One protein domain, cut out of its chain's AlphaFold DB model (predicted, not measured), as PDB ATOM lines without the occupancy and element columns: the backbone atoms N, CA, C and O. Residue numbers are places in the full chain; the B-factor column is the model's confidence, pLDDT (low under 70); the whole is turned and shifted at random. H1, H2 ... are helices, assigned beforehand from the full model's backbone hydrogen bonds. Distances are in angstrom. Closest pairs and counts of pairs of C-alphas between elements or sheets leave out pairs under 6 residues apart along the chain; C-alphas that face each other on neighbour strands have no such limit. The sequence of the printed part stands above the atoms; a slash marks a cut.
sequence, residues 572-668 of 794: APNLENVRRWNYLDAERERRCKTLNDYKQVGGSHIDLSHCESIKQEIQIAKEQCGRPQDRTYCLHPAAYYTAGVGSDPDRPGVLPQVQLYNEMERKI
ATOM      1  N   ALA A 572       7.327 -30.902   4.998       67.94
ATOM      2  CA  ALA A 572       6.168 -31.495   5.677       67.94
ATOM      3  C   ALA A 572       6.006 -31.072   7.159       67.94
ATOM      4  O   ALA A 572       4.901 -30.656   7.503       67.94
ATOM      5  N   PRO A 573       7.054 -31.055   8.016       67.12
ATOM      6  CA  PRO A 573       6.933 -30.579   9.400       67.12
ATOM      7  C   PRO A 573       6.541 -29.097   9.489       67.12
ATOM      8  O   PRO A 573       5.834 -28.683  10.402       67.12
ATOM      9  N   ASN A 574       6.958 -28.284   8.513       74.12
ATOM     10  CA  ASN A 574       6.604 -26.869   8.459       74.12
ATOM     11  C   ASN A 574       5.129 -26.670   8.088       74.12
ATOM     12  O   ASN A 574       4.470 -25.819   8.679       74.12
ATOM     13  N   LEU A 575       4.598 -27.466   7.152       72.31
ATOM     14  CA  LEU A 575       3.168 -27.463   6.818       72.31
ATOM     15  C   LEU A 575       2.324 -27.948   8.007       72.31
ATOM     16  O   LEU A 575       1.287 -27.367   8.310       72.31
ATOM     17  N   GLU A 576       2.791 -28.975   8.709       75.38
ATOM     18  CA  GLU A 576       2.154 -29.515   9.911       75.38
ATOM     19  C   GLU A 576       2.112 -28.475  11.052       75.38
ATOM     20  O   GLU A 576       1.059 -28.238  11.645       75.38
ATOM     21  N   ASN A 577       3.217 -27.765  11.307       79.06
ATOM     22  CA  ASN A 577       3.248 -26.671  12.283       79.06
ATOM     23  C   ASN A 577       2.378 -25.480  11.854       79.06
ATOM     24  O   ASN A 577       1.691 -24.913  12.701       79.06
ATOM     25  N   VAL A 578       2.318 -25.141  10.560       73.81
ATOM     26  CA  VAL A 578       1.365 -24.150  10.021       73.81
ATOM     27  C   VAL A 578      -0.084 -24.534  10.335       73.81
ATOM     28  O   VAL A 578      -0.814 -23.700  10.862       73.81
ATOM     29  N   ARG A 579      -0.498 -25.791  10.107       73.12
ATOM     30  CA  ARG A 579      -1.857 -26.259  10.457       73.12
ATOM     31  C   ARG A 579      -2.156 -26.053  11.943       73.12
ATOM     32  O   ARG A 579      -3.213 -25.532  12.289       73.12
ATOM     33  N   ARG A 580      -1.204 -26.407  12.819       77.00
ATOM     34  CA  ARG A 580      -1.322 -26.217  14.277       77.00
ATOM     35  C   ARG A 580      -1.461 -24.739  14.657       77.00
ATOM     36  O   ARG A 580      -2.276 -24.418  15.515       77.00
ATOM     37  N   TRP A 581      -0.722 -23.843  13.998       77.69
ATOM     38  CA  TRP A 581      -0.869 -22.396  14.179       77.69
ATOM     39  C   TRP A 581      -2.223 -21.868  13.699       77.69
ATOM     40  O   TRP A 581      -2.835 -21.068  14.398       77.69
ATOM     41  N   ASN A 582      -2.720 -22.335  12.554       72.12
ATOM     42  CA  ASN A 582      -3.999 -21.890  11.992       72.12
ATOM     43  C   ASN A 582      -5.192 -22.369  12.836       72.12
ATOM     44  O   ASN A 582      -6.124 -21.602  13.068       72.12
ATOM     45  N   TYR A 583      -5.130 -23.593  13.371       71.88
ATOM     46  CA  TYR A 583      -6.099 -24.092  14.353       71.88
ATOM     47  C   TYR A 583      -6.114 -23.233  15.631       71.88
ATOM     48  O   TYR A 583      -7.175 -22.819  16.098       71.88
ATOM     49  N   LEU A 584      -4.931 -22.905  16.160       75.25
ATOM     50  CA  LEU A 584      -4.774 -22.074  17.356       75.25
ATOM     51  C   LEU A 584      -5.278 -20.629  17.142       75.25
ATOM     52  O   LEU A 584      -5.827 -20.025  18.062       75.25
ATOM     53  N   ASP A 585      -5.147 -20.094  15.924       75.19
ATOM     54  CA  ASP A 585      -5.676 -18.785  15.511       75.19
ATOM     55  C   ASP A 585      -7.212 -18.781  15.382       75.19
ATOM     56  O   ASP A 585      -7.879 -17.850  15.834       75.19
ATOM     57  N   ALA A 586      -7.791 -19.851  14.824       69.38
ATOM     58  CA  ALA A 586      -9.240 -20.009  14.699       69.38
ATOM     59  C   ALA A 586      -9.925 -20.139  16.073       69.38
ATOM     60  O   ALA A 586     -10.934 -19.476  16.331       69.38
ATOM     61  N   GLU A 587      -9.351 -20.928  16.988       70.38
ATOM     62  CA  GLU A 587      -9.836 -21.003  18.371       70.38
ATOM     63  C   GLU A 587      -9.634 -19.667  19.110       70.38
ATOM     64  O   GLU A 587     -10.543 -19.217  19.808       70.38
ATOM     65  N   ARG A 588      -8.511 -18.957  18.902       77.88
ATOM     66  CA  ARG A 588      -8.321 -17.588  19.421       77.88
ATOM     67  C   ARG A 588      -9.440 -16.650  18.961       77.88
ATOM     68  O   ARG A 588     -10.027 -15.984  19.808       77.88
ATOM     69  N   GLU A 589      -9.738 -16.572  17.664       72.69
ATOM     70  CA  GLU A 589     -10.768 -15.661  17.138       72.69
ATOM     71  C   GLU A 589     -12.151 -15.989  17.721       72.69
ATOM     72  O   GLU A 589     -12.841 -15.097  18.221       72.69
ATOM     73  N   ARG A 590     -12.512 -17.279  17.778       68.69
ATOM     74  CA  ARG A 590     -13.759 -17.766  18.388       68.69
ATOM     75  C   ARG A 590     -13.893 -17.346  19.857       68.69
ATOM     76  O   ARG A 590     -14.918 -16.774  20.241       68.69
ATOM     77  N   ARG A 591     -12.861 -17.590  20.675       72.50
ATOM     78  CA  ARG A 591     -12.808 -17.187  22.096       72.50
ATOM     79  C   ARG A 591     -12.906 -15.664  22.234       72.50
ATOM     80  O   ARG A 591     -13.728 -15.143  22.985       72.50
ATOM     81  N   CYS A 592     -12.132 -14.929  21.442       74.50
ATOM     82  CA  CYS A 592     -12.086 -13.472  21.477       74.50
ATOM     83  C   CYS A 592     -13.404 -12.804  21.075       74.50
ATOM     84  O   CYS A 592     -13.815 -11.843  21.734       74.50
ATOM     85  N   LYS A 593     -14.117 -13.324  20.067       70.69
ATOM     86  CA  LYS A 593     -15.443 -12.796  19.742       70.69
ATOM     87  C   LYS A 593     -16.489 -13.175  20.784       70.69
ATOM     88  O   LYS A 593     -17.268 -12.309  21.167       70.69
ATOM     89  N   THR A 594     -16.446 -14.400  21.321       68.88
ATOM     90  CA  THR A 594     -17.277 -14.807  22.472       68.88
ATOM     91  C   THR A 594     -17.195 -13.755  23.582       68.88
ATOM     92  O   THR A 594     -18.205 -13.189  23.996       68.88
ATOM     93  N   LEU A 595     -15.973 -13.416  23.996       72.44
ATOM     94  CA  LEU A 595     -15.696 -12.409  25.017       72.44
ATOM     95  C   LEU A 595     -16.173 -10.994  24.622       72.44
ATOM     96  O   LEU A 595     -16.711 -10.271  25.462       72.44
ATOM     97  N   ASN A 596     -16.024 -10.589  23.357       73.75
ATOM     98  CA  ASN A 596     -16.509  -9.293  22.874       73.75
ATOM     99  C   ASN A 596     -18.044  -9.188  22.870       73.75
ATOM    100  O   ASN A 596     -18.584  -8.185  23.338       73.75
ATOM    101  N   ASP A 597     -18.751 -10.201  22.377       66.88
ATOM    102  CA  ASP A 597     -20.213 -10.184  22.297       66.88
ATOM    103  C   ASP A 597     -20.826 -10.128  23.707       66.88
ATOM    104  O   ASP A 597     -21.723  -9.323  23.966       66.88
ATOM    105  N   TYR A 598     -20.262 -10.872  24.668       63.97
ATOM    106  CA  TYR A 598     -20.672 -10.787  26.073       63.97
ATOM    107  C   TYR A 598     -20.332  -9.441  26.742       63.97
ATOM    108  O   TYR A 598     -21.063  -8.977  27.622       63.97
ATOM    109  N   LYS A 599     -19.279  -8.746  26.295       68.94
ATOM    110  CA  LYS A 599     -18.969  -7.383  26.751       68.94
ATOM    111  C   LYS A 599     -20.033  -6.370  26.315       68.94
ATOM    112  O   LYS A 599     -20.412  -5.524  27.123       68.94
ATOM    113  N   GLN A 600     -20.551  -6.476  25.087       63.66
ATOM    114  CA  GLN A 600     -21.590  -5.568  24.566       63.66
ATOM    115  C   GLN A 600     -22.907  -5.647  25.352       63.66
ATOM    116  O   GLN A 600     -23.631  -4.657  25.437       63.66
ATOM    117  N   VAL A 601     -23.214  -6.801  25.953       56.75
ATOM    118  CA  VAL A 601     -24.482  -7.041  26.668       56.75
ATOM    119  C   VAL A 601     -24.394  -6.806  28.184       56.75
ATOM    120  O   VAL A 601     -25.371  -7.005  28.902       56.75
ATOM    121  N   GLY A 602     -23.240  -6.346  28.684       56.12
ATOM    122  CA  GLY A 602     -23.059  -5.939  30.083       56.12
ATOM    123  C   GLY A 602     -21.847  -6.534  30.805       56.12
ATOM    124  O   GLY A 602     -21.647  -6.212  31.974       56.12
ATOM    125  N   GLY A 603     -21.026  -7.361  30.146       61.25
ATOM    126  CA  GLY A 603     -19.785  -7.921  30.699       61.25
ATOM    127  C   GLY A 603     -18.661  -6.886  30.857       61.25
ATOM    128  O   GLY A 603     -17.643  -6.954  30.170       61.25
ATOM    129  N   SER A 604     -18.826  -5.918  31.763       57.81
ATOM    130  CA  SER A 604     -17.944  -4.745  31.926       57.81
ATOM    131  C   SER A 604     -16.490  -5.052  32.308       57.81
ATOM    132  O   SER A 604     -15.632  -4.186  32.142       57.81
ATOM    133  N   HIS A 605     -16.199  -6.261  32.794       60.47
ATOM    134  CA  HIS A 605     -14.886  -6.657  33.325       60.47
ATOM    135  C   HIS A 605     -14.051  -7.518  32.363       60.47
ATOM    136  O   HIS A 605     -12.943  -7.922  32.701       60.47
ATOM    137  N   ILE A 606     -14.550  -7.768  31.148       65.56
ATOM    138  CA  ILE A 606     -13.845  -8.565  30.140       65.56
ATOM    139  C   ILE A 606     -12.710  -7.737  29.505       65.56
ATOM    140  O   ILE A 606     -12.938  -6.806  28.712       65.56
ATOM    141  N   ASP A 607     -11.471  -8.097  29.851       68.19
ATOM    142  CA  ASP A 607     -10.266  -7.664  29.146       68.19
ATOM    143  C   ASP A 607     -10.174  -8.356  27.780       68.19
ATOM    144  O   ASP A 607     -10.150  -9.580  27.693       68.19
ATOM    145  N   LEU A 608     -10.081  -7.556  26.717       72.38
ATOM    146  CA  LEU A 608      -9.895  -8.023  25.340       72.38
ATOM    147  C   LEU A 608      -8.485  -7.716  24.809       72.38
ATOM    148  O   LEU A 608      -8.182  -8.050  23.667       72.38
ATOM    149  N   SER A 609      -7.610  -7.076  25.595       70.06
ATOM    150  CA  SER A 609      -6.277  -6.664  25.123       70.06
ATOM    151  C   SER A 609      -5.388  -7.855  24.758       70.06
ATOM    152  O   SER A 609      -4.619  -7.779  23.798       70.06
ATOM    153  N   HIS A 610      -5.565  -8.989  25.448       75.31
ATOM    154  CA  HIS A 610      -4.859 -10.226  25.131       75.31
ATOM    155  C   HIS A 610      -5.126 -10.718  23.696       75.31
ATOM    156  O   HIS A 610      -4.209 -11.242  23.067       75.31
ATOM    157  N   CYS A 611      -6.327 -10.493  23.150       76.25
ATOM    158  CA  CYS A 611      -6.737 -10.984  21.832       76.25
ATOM    159  C   CYS A 611      -5.859 -10.471  20.688       76.25
ATOM    160  O   CYS A 611      -5.340 -11.277  19.917       76.25
ATOM    161  N   GLU A 612      -5.640  -9.155  20.601       76.62
ATOM    162  CA  GLU A 612      -4.781  -8.581  19.558       76.62
ATOM    163  C   GLU A 612      -3.301  -8.923  19.793       76.62
ATOM    164  O   GLU A 612      -2.611  -9.270  18.840       76.62
ATOM    165  N   SER A 613      -2.818  -8.943  21.044       78.62
ATOM    166  CA  SER A 613      -1.412  -9.305  21.314       78.62
ATOM    167  C   SER A 613      -1.077 -10.765  20.983       78.62
ATOM    168  O   SER A 613       0.005 -11.044  20.474       78.62
ATOM    169  N   ILE A 614      -2.007 -11.696  21.222       80.06
ATOM    170  CA  ILE A 614      -1.836 -13.115  20.885       80.06
ATOM    171  C   ILE A 614      -1.909 -13.302  19.365       80.06
ATOM    172  O   ILE A 614      -1.058 -13.970  18.789       80.06
ATOM    173  N   LYS A 615      -2.878 -12.661  18.700       80.31
ATOM    174  CA  LYS A 615      -3.015 -12.628  17.234       80.31
ATOM    175  C   LYS A 615      -1.747 -12.111  16.543       80.31
ATOM    176  O   LYS A 615      -1.280 -12.718  15.584       80.31
ATOM    177  N   GLN A 616      -1.149 -11.036  17.067       79.12
ATOM    178  CA  GLN A 616       0.130 -10.505  16.585       79.12
ATOM    179  C   GLN A 616       1.267 -11.542  16.675       79.12
ATOM    180  O   GLN A 616       2.001 -11.715  15.706       79.12
ATOM    181  N   GLU A 617       1.395 -12.265  17.792       83.50
ATOM    182  CA  GLU A 617       2.413 -13.315  17.968       83.50
ATOM    183  C   GLU A 617       2.171 -14.554  17.088       83.50
ATOM    184  O   GLU A 617       3.112 -15.082  16.496       83.50
ATOM    185  N   ILE A 618       0.915 -14.984  16.930       81.06
ATOM    186  CA  ILE A 618       0.550 -16.080  16.018       81.06
ATOM    187  C   ILE A 618       0.910 -15.715  14.566       81.06
ATOM    188  O   ILE A 618       1.485 -16.542  13.855       81.06
ATOM    189  N   GLN A 619       0.664 -14.472  14.130       77.75
ATOM    190  CA  GLN A 619       1.061 -14.007  12.794       77.75
ATOM    191  C   GLN A 619       2.587 -14.045  12.589       77.75
ATOM    192  O   GLN A 619       3.047 -14.469  11.527       77.75
ATOM    193  N   ILE A 620       3.379 -13.662  13.599       77.31
ATOM    194  CA  ILE A 620       4.851 -13.753  13.552       77.31
ATOM    195  C   ILE A 620       5.298 -15.209  13.350       77.31
ATOM    196  O   ILE A 620       6.120 -15.484  12.471       77.31
ATOM    197  N   ALA A 621       4.742 -16.145  14.124       80.00
ATOM    198  CA  ALA A 621       5.088 -17.563  14.034       80.00
ATOM    199  C   ALA A 621       4.704 -18.179  12.673       80.00
ATOM    200  O   ALA A 621       5.504 -18.888  12.056       80.00
ATOM    201  N   LYS A 622       3.514 -17.848  12.152       76.62
ATOM    202  CA  LYS A 622       3.038 -18.281  10.824       76.62
ATOM    203  C   LYS A 622       3.944 -17.779   9.697       76.62
ATOM    204  O   LYS A 622       4.282 -18.541   8.788       76.62
ATOM    205  N   GLU A 623       4.410 -16.532   9.761       72.12
ATOM    206  CA  GLU A 623       5.317 -15.989   8.742       72.12
ATOM    207  C   GLU A 623       6.726 -16.600   8.791       72.12
ATOM    208  O   GLU A 623       7.310 -16.833   7.730       72.12
ATOM    209  N   GLN A 624       7.243 -16.955   9.974       74.06
ATOM    210  CA  GLN A 624       8.516 -17.690  10.110       74.06
ATOM    211  C   GLN A 624       8.467 -19.077   9.437       74.06
ATOM    212  O   GLN A 624       9.471 -19.553   8.911       74.06
ATOM    213  N   CYS A 625       7.288 -19.703   9.352       73.44
ATOM    214  CA  CYS A 625       7.090 -20.901   8.534       73.44
ATOM    215  C   CYS A 625       7.081 -20.612   7.024       73.44
ATOM    216  O   CYS A 625       7.731 -21.326   6.247       73.44
ATOM    217  N   GLY A 626       6.365 -19.571   6.590       65.50
ATOM    218  CA  GLY A 626       6.218 -19.223   5.173       65.50
ATOM    219  C   GLY A 626       7.537 -18.856   4.478       65.50
ATOM    220  O   GLY A 626       7.746 -19.240   3.322       65.50
ATOM    221  N   ARG A 627       8.454 -18.175   5.177       67.19
ATOM    222  CA  ARG A 627       9.712 -17.615   4.640       67.19
ATOM    223  C   ARG A 627      10.839 -18.661   4.525       67.19
ATOM    224  O   ARG A 627      11.202 -19.246   5.536       67.19
ATOM    225  N   PRO A 628      11.468 -18.879   3.348       58.25
ATOM    226  CA  PRO A 628      12.528 -19.889   3.179       58.25
ATOM    227  C   PRO A 628      13.790 -19.716   4.039       58.25
ATOM    228  O   PRO A 628      14.436 -20.714   4.347       58.25
ATOM    229  N   GLN A 629      14.155 -18.489   4.427       59.78
ATOM    230  CA  GLN A 629      15.336 -18.247   5.273       59.78
ATOM    231  C   GLN A 629      15.061 -18.579   6.750       59.78
ATOM    232  O   GLN A 629      15.908 -19.173   7.416       59.78
ATOM    233  N   ASP A 630      13.845 -18.291   7.222       59.44
ATOM    234  CA  ASP A 630      13.473 -18.323   8.643       59.44
ATOM    235  C   ASP A 630      12.950 -19.692   9.107       59.44
ATOM    236  O   ASP A 630      12.537 -19.845  10.253       59.44
ATOM    237  N   ARG A 631      12.973 -20.720   8.246       65.44
ATOM    238  CA  ARG A 631      12.299 -22.010   8.501       65.44
ATOM    239  C   ARG A 631      12.826 -22.811   9.676       65.44
ATOM    240  O   ARG A 631      12.073 -23.609  10.228       65.44
ATOM    241  N   THR A 632      14.064 -22.560  10.091       65.25
ATOM    242  CA  THR A 632      14.633 -23.046  11.358       65.25
ATOM    243  C   THR A 632      13.789 -22.613  12.568       65.25
ATOM    244  O   THR A 632      13.799 -23.275  13.601       65.25
ATOM    245  N   TYR A 633      13.026 -21.526  12.428       71.94
ATOM    246  CA  TYR A 633      12.134 -20.946  13.428       71.94
ATOM    247  C   TYR A 633      10.648 -21.281  13.206       71.94
ATOM    248  O   TYR A 633       9.795 -20.756  13.917       71.94
ATOM    249  N   CYS A 634      10.314 -22.184  12.274       78.75
ATOM    250  CA  CYS A 634       8.958 -22.723  12.117       78.75
ATOM    251  C   CYS A 634       8.634 -23.741  13.224       78.75
ATOM    252  O   CYS A 634       8.482 -24.945  12.995       78.75
ATOM    253  N   LEU A 635       8.609 -23.251  14.459       84.50
ATOM    254  CA  LEU A 635       8.467 -24.065  15.654       84.50
ATOM    255  C   LEU A 635       7.031 -24.576  15.812       84.50
ATOM    256  O   LEU A 635       6.055 -23.915  15.450       84.50
ATOM    257  N   HIS A 636       6.925 -25.756  16.414       87.25
ATOM    258  CA  HIS A 636       5.676 -26.286  16.947       87.25
ATOM    259  C   HIS A 636       5.122 -25.321  18.017       87.25
ATOM    260  O   HIS A 636       5.924 -24.835  18.818       87.25
ATOM    261  N   PRO A 637       3.799 -25.062  18.117       85.62
ATOM    262  CA  PRO A 637       3.273 -24.057  19.048       85.62
ATOM    263  C   PRO A 637       3.691 -24.253  20.509       85.62
ATOM    264  O   PRO A 637       4.090 -23.296  21.167       85.62
ATOM    265  N   ALA A 638       3.718 -25.499  20.996       84.75
ATOM    266  CA  ALA A 638       4.163 -25.810  22.361       84.75
ATOM    267  C   ALA A 638       5.683 -25.617  22.607       84.75
ATOM    268  O   ALA A 638       6.143 -25.737  23.743       84.75
ATOM    269  N   ALA A 639       6.464 -25.326  21.562       87.25
ATOM    270  CA  ALA A 639       7.895 -25.017  21.621       87.25
ATOM    271  C   ALA A 639       8.215 -23.551  21.255       87.25
ATOM    272  O   ALA A 639       9.379 -23.155  21.297       87.25
ATOM    273  N   TYR A 640       7.215 -22.740  20.889       87.31
ATOM    274  CA  TYR A 640       7.413 -21.344  20.499       87.31
ATOM    275  C   TYR A 640       7.370 -20.406  21.708       87.31
ATOM    276  O   TYR A 640       6.396 -20.371  22.466       87.31
ATOM    277  N   TYR A 641       8.422 -19.599  21.834       87.00
ATOM    278  CA  TYR A 641       8.531 -18.513  22.800       87.00
ATOM    279  C   TYR A 641       8.464 -17.173  22.070       87.00
ATOM    280  O   TYR A 641       9.133 -16.975  21.054       87.00
ATOM    281  N   THR A 642       7.660 -16.254  22.597       85.81
ATOM    282  CA  THR A 642       7.472 -14.912  22.046       85.81
ATOM    283  C   THR A 642       8.752 -14.094  22.214       85.81
ATOM    284  O   THR A 642       9.342 -14.062  23.295       85.81
ATOM    285  N   ALA A 643       9.215 -13.413  21.165       77.12
ATOM    286  CA  ALA A 643      10.530 -12.768  21.211       77.12
ATOM    287  C   ALA A 643      10.612 -11.662  22.278       77.12
ATOM    288  O   ALA A 643      11.575 -11.612  23.050       77.12
ATOM    289  N   GLY A 644       9.587 -10.810  22.366       73.94
ATOM    290  CA  GLY A 644       9.528  -9.662  23.271       73.94
ATOM    291  C   GLY A 644       9.907  -8.319  22.639       73.94
ATOM    292  O   GLY A 644      10.352  -8.217  21.495       73.94
ATOM    293  N   VAL A 645       9.684  -7.246  23.405       74.00
ATOM    294  CA  VAL A 645       9.751  -5.869  22.895       74.00
ATOM    295  C   VAL A 645      11.195  -5.375  22.790       74.00
ATOM    296  O   VAL A 645      11.732  -4.784  23.726       74.00
ATOM    297  N   GLY A 646      11.785  -5.542  21.605       68.12
ATOM    298  CA  GLY A 646      13.116  -5.023  21.268       68.12
ATOM    299  C   GLY A 646      14.284  -5.882  21.759       68.12
ATOM    300  O   GLY A 646      15.380  -5.357  21.924       68.12
ATOM    301  N   SER A 647      14.035  -7.167  22.002       66.50
ATOM    302  CA  SER A 647      15.025  -8.211  22.310       66.50
ATOM    303  C   SER A 647      15.726  -8.755  21.061       66.50
ATOM    304  O   SER A 647      16.924  -9.014  21.104       66.50
ATOM    305  N   ASP A 648      14.989  -8.895  19.958       68.62
ATOM    306  CA  ASP A 648      15.463  -9.383  18.661       68.62
ATOM    307  C   ASP A 648      15.113  -8.329  17.579       68.62
ATOM    308  O   ASP A 648      13.939  -7.946  17.472       68.62
ATOM    309  N   PRO A 649      16.093  -7.783  16.826       64.75
ATOM    310  CA  PRO A 649      15.835  -6.823  15.747       64.75
ATOM    311  C   PRO A 649      15.101  -7.427  14.546       64.75
ATOM    312  O   PRO A 649      14.321  -6.725  13.900       64.75
ATOM    313  N   ASP A 650      15.340  -8.707  14.263       61.91
ATOM    314  CA  ASP A 650      14.892  -9.399  13.054       61.91
ATOM    315  C   ASP A 650      13.610 -10.205  13.301       61.91
ATOM    316  O   ASP A 650      12.829 -10.443  12.378       61.91
ATOM    317  N   ARG A 651      13.338 -10.568  14.563       69.62
ATOM    318  CA  ARG A 651      12.120 -11.265  15.011       69.62
ATOM    319  C   ARG A 651      11.378 -10.458  16.095       69.62
ATOM    320  O   ARG A 651      11.279 -10.914  17.231       69.62
ATOM    321  N   PRO A 652      10.843  -9.263  15.784       75.12
ATOM    322  CA  PRO A 652      10.111  -8.438  16.750       75.12
ATOM    323  C   PRO A 652       8.855  -9.137  17.298       75.12
ATOM    324  O   PRO A 652       8.097  -9.713  16.523       75.12
ATOM    325  N   GLY A 653       8.602  -9.040  18.614       77.75
ATOM    326  CA  GLY A 653       7.416  -9.606  19.282       77.75
ATOM    327  C   GLY A 653       6.784  -8.676  20.328       77.75
ATOM    328  O   GLY A 653       7.432  -7.776  20.864       77.75
ATOM    329  N   VAL A 654       5.501  -8.873  20.628       76.62
ATOM    330  CA  VAL A 654       4.700  -8.069  21.571       76.62
ATOM    331  C   VAL A 654       4.868  -8.547  23.012       76.62
ATOM    332  O   VAL A 654       4.969  -7.723  23.924       76.62
ATOM    333  N   LEU A 655       4.871  -9.865  23.228       78.81
ATOM    334  CA  LEU A 655       4.827 -10.472  24.559       78.81
ATOM    335  C   LEU A 655       6.244 -10.855  25.031       78.81
ATOM    336  O   LEU A 655       7.027 -11.395  24.248       78.81
ATOM    337  N   PRO A 656       6.624 -10.585  26.291       78.44
ATOM    338  CA  PRO A 656       8.006 -10.738  26.741       78.44
ATOM    339  C   PRO A 656       8.353 -12.194  27.100       78.44
ATOM    340  O   PRO A 656       8.094 -12.618  28.222       78.44
ATOM    341  N   GLN A 657       9.004 -12.923  26.184       79.81
ATOM    342  CA  GLN A 657       9.662 -14.216  26.462       79.81
ATOM    343  C   GLN A 657       8.738 -15.290  27.081       79.81
ATOM    344  O   GLN A 657       9.190 -16.143  27.845       79.81
ATOM    345  N   VAL A 658       7.440 -15.277  26.754       84.12
ATOM    346  CA  VAL A 658       6.483 -16.290  27.228       84.12
ATOM    347  C   VAL A 658       6.350 -17.419  26.213       84.12
ATOM    348  O   VAL A 658       6.397 -17.192  25.005       84.12
ATOM    349  N   GLN A 659       6.132 -18.642  26.694       88.12
ATOM    350  CA  GLN A 659       5.669 -19.727  25.833       88.12
ATOM    351  C   GLN A 659       4.211 -19.406  25.453       88.12
ATOM    352  O   GLN A 659       3.351 -19.252  26.328       88.12
ATOM    353  N   LEU A 660       3.958 -19.201  24.156       83.44
ATOM    354  CA  LEU A 660       2.722 -18.562  23.681       83.44
ATOM    355  C   LEU A 660       1.483 -19.427  23.927       83.44
ATOM    356  O   LEU A 660       0.455 -18.927  24.377       83.44
ATOM    357  N   TYR A 661       1.600 -20.724  23.657       82.06
ATOM    358  CA  TYR A 661       0.528 -21.703  23.800       82.06
ATOM    359  C   TYR A 661       0.009 -21.766  25.252       82.06
ATOM    360  O   TYR A 661      -1.188 -21.629  25.488       82.06
ATOM    361  N   ASN A 662       0.907 -21.829  26.237       81.06
ATOM    362  CA  ASN A 662       0.582 -21.847  27.665       81.06
ATOM    363  C   ASN A 662      -0.070 -20.527  28.123       81.06
ATOM    364  O   ASN A 662      -1.015 -20.532  28.911       81.06
ATOM    365  N   GLU A 663       0.408 -19.377  27.626       78.44
ATOM    366  CA  GLU A 663      -0.203 -18.076  27.935       78.44
ATOM    367  C   GLU A 663      -1.602 -17.937  27.311       78.44
ATOM    368  O   GLU A 663      -2.448 -17.243  27.878       78.44
ATOM    369  N   MET A 664      -1.882 -18.633  26.200       75.44
ATOM    370  CA  MET A 664      -3.229 -18.765  25.641       75.44
ATOM    371  C   MET A 664      -4.121 -19.724  26.451       75.44
ATOM    372  O   MET A 664      -5.290 -19.408  26.662       75.44
ATOM    373  N   GLU A 665      -3.604 -20.857  26.943       72.38
ATOM    374  CA  GLU A 665      -4.363 -21.793  27.804       72.38
ATOM    375  C   GLU A 665      -4.794 -21.151  29.128       72.38
ATOM    376  O   GLU A 665      -5.829 -21.495  29.696       72.38
ATOM    377  N   ARG A 666      -4.027 -20.159  29.595       72.56
ATOM    378  CA  ARG A 666      -4.336 -19.351  30.780       72.56
ATOM    379  C   ARG A 666      -5.464 -18.327  30.554       72.56
ATOM    380  O   ARG A 666      -5.910 -17.699  31.519       72.56
ATOM    381  N   LYS A 667      -5.913 -18.112  29.309       74.44
ATOM    382  CA  LYS A 667      -7.055 -17.237  28.975       74.44
ATOM    383  C   LYS A 667      -8.381 -17.987  29.084       74.44
ATOM    384  O   LYS A 667      -8.428 -19.210  29.178       74.44
ATOM    385  N   ILE A 668      -9.469 -17.225  29.074       67.12
ATOM    386  CA  ILE A 668     -10.826 -17.771  29.017       67.12
ATOM    387  C   ILE A 668     -11.011 -18.483  27.668       67.12
ATOM    388  O   ILE A 668     -10.627 -17.953  26.626       67.12
TER     389      ILE A 668
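What this domain is: This is residues 572 to 668 of the 794 residues of the protein "Fibronectin type III domain-containing protein" of Exilibacterium tricleocarpae (UniProt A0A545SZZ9). A long helical hairpin makes the length of this domain: the long helix H1 and the shorter H2 run side by side in opposite directions. After H2 a long loop, residues 627 to 659, folds back to the short helix H3, which sits next to residues 614 to 617 of H2. The printed part has 97 residues with three named helices, in the order H1, H2, H3, and no named strand; the class is all helix. The whole is compact, with a radius of gyration of the C-alphas of 14.3 A, and elongated, spanning 47 by 30 by 18 A.

How they stand to each other: H1, residues 572 to 600, touches H2, residues 609 to 626, with the C-alphas of Cys 592 and Cys 611 closest at 5.9 A. The two form a helical hairpin, at a shallow tilt of 17 degrees and opposite ways. H3, residues 660 to 665, only just touches H2, with 3 pairs of C-alphas within 8 A, and H2 touches H3 with residues 614 to 617 alone. Their closest C-alphas are those of Ile 614 and Met 664, 7.5 A apart. H2 and H3 are also a helical hairpin, at a steep tilt of 44 degrees and opposite ways. H1 and H3 are only just apart, with their closest C-alphas at 8.1 A. In H1, H2 and H3 every O i to N i+4 pair is within hydrogen-bond range.

Where its parts are: H1 begins at C-alpha 572 (6.168, -31.495, 5.677) and is 42.4 A long from first to last C-alpha. H2 begins at C-alpha 609 (-6.277, -6.664, 25.123) and is 26.7 A long. H3 ends at C-alpha 665 (-4.363, -21.793, 27.804).

The domain as a whole: The two C-alphas farthest apart, those of Gly 602 and Gln 629, are 47.3 A apart. The printed part has no cut. The link from H2 to H3 is long, with 33 residues. The mean pLDDT of the printed part is 73.5, and 30 residues are under 70, among them 597 to 607 and 626 to 632.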